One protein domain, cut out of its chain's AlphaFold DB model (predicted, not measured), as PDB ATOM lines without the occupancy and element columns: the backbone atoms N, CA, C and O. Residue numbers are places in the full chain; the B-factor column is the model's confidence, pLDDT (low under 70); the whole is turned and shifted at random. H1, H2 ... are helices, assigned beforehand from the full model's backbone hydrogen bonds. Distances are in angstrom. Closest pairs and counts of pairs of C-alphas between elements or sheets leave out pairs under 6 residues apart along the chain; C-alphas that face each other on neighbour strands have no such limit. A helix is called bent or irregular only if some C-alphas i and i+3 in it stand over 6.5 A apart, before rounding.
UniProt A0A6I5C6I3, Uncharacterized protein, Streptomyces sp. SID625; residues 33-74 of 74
ATOM      1  N   TYR A  33      22.428   3.162  20.989       86.62
ATOM      2  CA  TYR A  33      23.807   3.586  21.232       86.62
ATOM      3  C   TYR A  33      24.821   2.449  21.073       86.62
ATOM      4  O   TYR A  33      25.968   2.714  20.726       86.62
ATOM      5  N   ALA A  34      24.415   1.190  21.270       88.00
ATOM      6  CA  ALA A  34      25.299   0.056  21.030       88.00
ATOM      7  C   ALA A  34      25.538  -0.135  19.527       88.00
ATOM      8  O   ALA A  34      26.671  -0.362  19.106       88.00
ATOM      9  N   ARG A  35      24.485   0.025  18.715       88.19
ATOM     10  CA  ARG A  35      24.590   0.031  17.248       88.19
ATOM     11  C   ARG A  35      25.488   1.166  16.755       88.19
ATOM     12  O   ARG A  35      26.296   0.937  15.866       88.19
ATOM     13  N   ILE A  36      25.343   2.365  17.320       90.38
ATOM     14  CA  ILE A  36      26.153   3.532  16.941       90.38
ATOM     15  C   ILE A  36      27.627   3.286  17.266       90.38
ATOM     16  O   ILE A  36      28.452   3.373  16.367       90.38
ATOM     17  N   ALA A  37      27.947   2.888  18.499       90.62
ATOM     18  CA  ALA A  37      29.328   2.624  18.906       90.62
ATOM     19  C   ALA A  37      29.982   1.490  18.093       90.62
ATOM     20  O   ALA A  37      31.176   1.528  17.809       90.62
ATOM     21  N   LEU A  38      29.204   0.488  17.676       91.25
ATOM     22  CA  LEU A  38      29.688  -0.561  16.778       91.25
ATOM     23  C   LEU A  38      29.995  -0.018  15.374       91.25
ATOM     24  O   LEU A  38      31.021  -0.362  14.801       91.25
ATOM     25  N   LEU A  39      29.151   0.866  14.837       91.62
ATOM     26  CA  LEU A  39      29.405   1.520  13.550       91.62
ATOM     27  C   LEU A  39      30.600   2.478  13.611       91.62
ATOM     28  O   LEU A  39      31.370   2.549  12.659       91.62
ATOM     29  N   GLU A  40      30.784   3.199  14.715       92.38
ATOM     30  CA  GLU A  40      31.967   4.037  14.940       92.38
ATOM     31  C   GLU A  40      33.246   3.191  14.976       92.38
ATOM     32  O   GLU A  40      34.261   3.582  14.399       92.38
ATOM     33  N   HIS A  41      33.186   1.997  15.569       91.31
ATOM     34  CA  HIS A  41      34.288   1.045  15.512       91.31
ATOM     35  C   HIS A  41      34.579   0.573  14.083       91.31
ATOM     36  O   HIS A  41      35.719   0.648  13.631       91.31
ATOM     37  N   GLU A  42      33.554   0.126  13.356       89.81
ATOM     38  CA  GLU A  42      33.705  -0.433  12.007       89.81
ATOM     39  C   GLU A  42      34.134   0.611  10.962       89.81
ATOM     40  O   GLU A  42      34.920   0.296  10.069       89.81
ATOM     41  N   LEU A  43      33.627   1.845  11.052       92.81
ATOM     42  CA  LEU A  43      33.841   2.882  10.035       92.81
ATOM     43  C   LEU A  43      34.972   3.850  10.376       92.81
ATOM     44  O   LEU A  43      35.628   4.359   9.470       92.81
ATOM     45  N   LEU A  44      35.169   4.142  11.662       93.00
ATOM     46  CA  LEU A  44      36.109   5.166  12.124       93.00
ATOM     47  C   LEU A  44      37.265   4.575  12.943       93.00
ATOM     48  O   LEU A  44      38.184   5.308  13.299       93.00
ATOM     49  N   GLY A  45      37.235   3.272  13.249       90.44
ATOM     50  CA  GLY A  45      38.263   2.611  14.055       90.44
ATOM     51  C   GLY A  45      38.250   3.023  15.530       90.44
ATOM     52  O   GLY A  45      39.247   2.838  16.224       90.44
ATOM     53  N   VAL A  46      37.151   3.605  16.019       91.88
ATOM     54  CA  VAL A  46      37.025   4.023  17.422       91.88
ATOM     55  C   VAL A  46      36.789   2.791  18.295       91.88
ATOM     56  O   VAL A  46      35.875   2.009  18.049       91.88
ATOM     57  N   GLU A  47      37.604   2.586  19.331       91.25
ATOM     58  CA  GLU A  47      37.366   1.485  20.267       91.25
ATOM     59  C   GLU A  47      36.162   1.792  21.169       91.25
ATOM     60  O   GLU A  47      36.127   2.846  21.815       91.25
ATOM     61  N   PRO A  48      35.175   0.885  21.254       89.31
ATOM     62  CA  PRO A  48      34.041   1.065  22.144       89.31
ATOM     63  C   PRO A  48      34.477   0.982  23.611       89.31
ATOM     64  O   PRO A  48      35.352   0.197  23.982       89.31
ATOM     65  N   THR A  49      33.807   1.745  24.477       90.62
ATOM     66  CA  THR A  49      34.093   1.746  25.917       90.62
ATOM     67  C   THR A  49      33.996   0.328  26.505       90.62
ATOM     68  O   THR A  49      32.983  -0.351  26.284       90.62
ATOM     69  N   PRO A  50      34.994  -0.128  27.288       89.38
ATOM     70  CA  PRO A  50      34.960  -1.438  27.933       89.38
ATOM     71  C   PRO A  50      33.707  -1.638  28.795       89.38
ATOM     72  O   PRO A  50      33.220  -0.708  29.434       89.38
ATOM     73  N   GLY A  51      33.178  -2.863  28.810       88.06
ATOM     74  CA  GLY A  51      31.966  -3.206  29.566       88.06
ATOM     75  C   GLY A  51      30.646  -2.800  28.898       88.06
ATOM     76  O   GLY A  51      29.582  -3.052  29.458       88.06
ATOM     77  N   THR A  52      30.681  -2.211  27.698       90.56
ATOM     78  CA  THR A  52      29.471  -1.918  26.912       90.56
ATOM     79  C   THR A  52      29.068  -3.086  26.009       90.56
ATOM     80  O   THR A  52      29.885  -3.930  25.638       90.56
ATOM     81  N   ALA A  53      27.798  -3.107  25.589       88.81
ATOM     82  CA  ALA A  53      27.304  -4.077  24.609       88.81
ATOM     83  C   ALA A  53      28.069  -4.005  23.272       88.81
ATOM     84  O   ALA A  53      28.306  -5.036  22.646       88.81
ATOM     85  N   ALA A  54      28.509  -2.809  22.864       88.50
ATOM     86  CA  ALA A  54      29.337  -2.626  21.675       88.50
ATOM     87  C   ALA A  54      30.712  -3.295  21.827       88.50
ATOM     88  O   ALA A  54      31.135  -4.019  20.930       88.50
ATOM     89  N   ALA A  55      31.369  -3.150  22.983       89.31
ATOM     90  CA  ALA A  55      32.637  -3.831  23.254       89.31
ATOM     91  C   ALA A  55      32.494  -5.361  23.261       89.31
ATOM     92  O   ALA A  55      33.341  -6.065  22.711       89.31
ATOM     93  N   ALA A  56      31.401  -5.890  23.819       91.19
ATOM     94  CA  ALA A  56      31.113  -7.323  23.761       91.19
ATOM     95  C   ALA A  56      30.934  -7.810  22.312       91.19
ATOM     96  O   ALA A  56      31.493  -8.840  21.936       91.19
ATOM     97  N   ALA A  57      30.207  -7.050  21.489       89.06
ATOM     98  CA  ALA A  57      29.997  -7.373  20.084       89.06
ATOM     99  C   ALA A  57      31.304  -7.343  19.273       89.06
ATOM    100  O   ALA A  57      31.556  -8.276  18.515       89.06
ATOM    101  N   VAL A  58      32.163  -6.337  19.473       88.81
ATOM    102  CA  VAL A  58      33.479  -6.252  18.812       88.81
ATOM    103  C   VAL A  58      34.386  -7.415  19.220       88.81
ATOM    104  O   VAL A  58      34.983  -8.062  18.362       88.81
ATOM    105  N   ASN A  59      34.451  -7.752  20.511       90.25
ATOM    106  CA  ASN A  59      35.235  -8.899  20.980       90.25
ATOM    107  C   ASN A  59      34.735 -10.220  20.389       90.25
ATOM    108  O   ASN A  59      35.534 -11.072  20.003       90.25
ATOM    109  N   LEU A  60      33.415 -10.370  20.268       89.00
ATOM    110  CA  LEU A  60      32.813 -11.524  19.619       89.00
ATOM    111  C   LEU A  60      33.187 -11.564  18.130       89.00
ATOM    112  O   LEU A  60      33.692 -12.577  17.661       89.00
ATOM    113  N   GLN A  61      33.045 -10.457  17.395       86.75
ATOM    114  CA  GLN A  61      33.475 -10.375  15.993       86.75
ATOM    115  C   GLN A  61      34.954 -10.760  15.818       86.75
ATOM    116  O   GLN A  61      35.270 -11.527  14.909       86.75
ATOM    117  N   ARG A  62      35.845 -10.290  16.703       86.50
ATOM    118  CA  ARG A  62      37.276 -10.644  16.695       86.50
ATOM    119  C   ARG A  62      37.506 -12.133  16.932       86.50
ATOM    120  O   ARG A  62      38.291 -12.740  16.211       86.50
ATOM    121  N   ALA A  63      36.801 -12.732  17.889       88.12
ATOM    122  CA  ALA A  63      36.908 -14.160  18.178       88.12
ATOM    123  C   ALA A  63      36.448 -15.041  17.000       88.12
ATOM    124  O   ALA A  63      37.008 -16.110  16.777       88.12
ATOM    125  N   PHE A  64      35.462 -14.580  16.222       82.56
ATOM    126  CA  PHE A  64      34.935 -15.292  15.051       82.56
ATOM    127  C   PHE A  64      35.596 -14.895  13.719       82.56
ATOM    128  O   PHE A  64      35.338 -15.538  12.700       82.56
ATOM    129  N   ALA A  65      36.462 -13.877  13.695       78.62
ATOM    130  CA  ALA A  65      37.185 -13.462  12.493       78.62
ATOM    131  C   ALA A  65      38.001 -14.596  11.831       78.62
ATOM    132  O   ALA A  65      37.900 -14.723  10.610       78.62
ATOM    133  N   PRO A  66      38.710 -15.478  12.574       73.69
ATOM    134  CA  PRO A  66      39.460 -16.587  11.977       73.69
ATOM    135  C   PRO A  66      38.569 -17.552  11.184       73.69
ATOM    136  O   PRO A  66      38.970 -18.041  10.134       73.69
ATOM    137  N   LEU A  67      37.332 -17.766  11.645       68.12
ATOM    138  CA  LEU A  67      36.369 -18.698  11.046       68.12
ATOM    139  C   LEU A  67      35.721 -18.159   9.762       68.12
ATOM    140  O   LEU A  67      35.146 -18.920   8.990       68.12
ATOM    141  N   ARG A  68      35.790 -16.845   9.522       59.72
ATOM    142  CA  ARG A  68      35.277 -16.223   8.291       59.72
ATOM    143  C   ARG A  68      36.247 -16.335   7.120       59.72
ATOM    144  O   ARG A  68      35.803 -16.314   5.976       59.72
ATOM    145  N   THR A  69      37.543 -16.456   7.391       59.47
ATOM    146  CA  THR A  69      38.594 -16.524   6.365       59.47
ATOM    147  C   THR A  69      38.602 -17.836   5.578       59.47
ATOM    148  O   THR A  69      39.004 -17.828   4.418       59.47
ATOM    149  N   ASP A  70      38.079 -18.925   6.152       57.25
ATOM    150  CA  ASP A  70      37.994 -20.238   5.489       57.25
ATOM    151  C   ASP A  70      36.777 -20.381   4.554       57.25
ATOM    152  O   ASP A  70      36.668 -21.343   3.797       57.25
ATOM    153  N   ALA A  71      35.858 -19.411   4.545       58.34
ATOM    154  CA  ALA A  71      34.637 -19.449   3.740       58.34
ATOM    155  C   ALA A  71      34.820 -18.855   2.327       58.34
ATOM    156  O   ALA A  71      33.949 -18.132   1.835       58.34
ATOM    157  N   LYS A  72      35.945 -19.140   1.660       49.88
ATOM    158  CA  LYS A  72      36.131 -18.826   0.236       49.88
ATOM    159  C   LYS A  72      36.071 -20.125  -0.580       49.88
ATOM    160  O   LYS A  72      37.059 -20.857  -0.587       49.88
ATOM    161  N   PRO A  73      34.954 -20.444  -1.263       54.56
ATOM    162  CA  PRO A  73      34.957 -21.534  -2.228       54.56
ATOM    163  C   PRO A  73      35.879 -21.142  -3.389       54.56
ATOM    164  O   PRO A  73      35.811 -20.015  -3.889       54.56
ATOM    165  N   SER A  74      36.799 -22.051  -3.718       53.88
ATOM    166  CA  SER A  74      37.696 -21.965  -4.879       53.88
ATOM    167  C   SER A  74      36.935 -22.097  -6.191       53.88
ATOM    168  O   SER A  74      35.887 -22.782  -6.187       53.88
TER     169      SER A  74
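What this domain is: This is residues 33 to 74 of the 74 residues of an uncharacterized protein of Streptomyces sp. SID625 (UniProt A0A6I5C6I3). Two helices meet steeply near their beginnings; the first packs on the first part of the longer, kinked second one, which runs away as an arm and ends in a tail with no named element. Residues 59 to 74, the rest of H2 and this tail, stick out. The printed part has 42 residues, with H1 then H2 and no named strand: all helix, and loose, with a radius of gyration of the C-alphas of 12.2 A. It spans 39 by 19 by 13 A.

Where its parts are: Find C-alpha 33 at (23.807, 3.586, 21.232); from there H1, residues 33 to 44, runs 15.4 A. H2, residues 53 to 69, begins at C-alpha 53 (27.304, -4.077, 24.609) and runs 24.8 A to C-alpha 69 (38.594, -16.524, 6.365). Look near residue 63 for its kink of 38 degrees; H2 is irregular, with C-alphas 63 and 66 at 7.1 A.

How they stand to each other: H1, with residues 34 to 38 alone, touches residues 53 to 58 of H2; the closest C-alphas, of Ala 34 and Ala 54, are 4.9 A apart. They run the same way at a steep tilt of 48 degrees. In H1 every O i to N i+4 pair is within hydrogen-bond range; in H2, 10 of 13 are.

The domain as a whole: The C-alphas farthest apart, of Gly 51 and Ser 74, are 39.6 A apart. The printed part has no cut, and the link from H1 to H2 is short. Confidence is low at residues 67 to 74, under 70; the mean pLDDT of the printed part is 82.9.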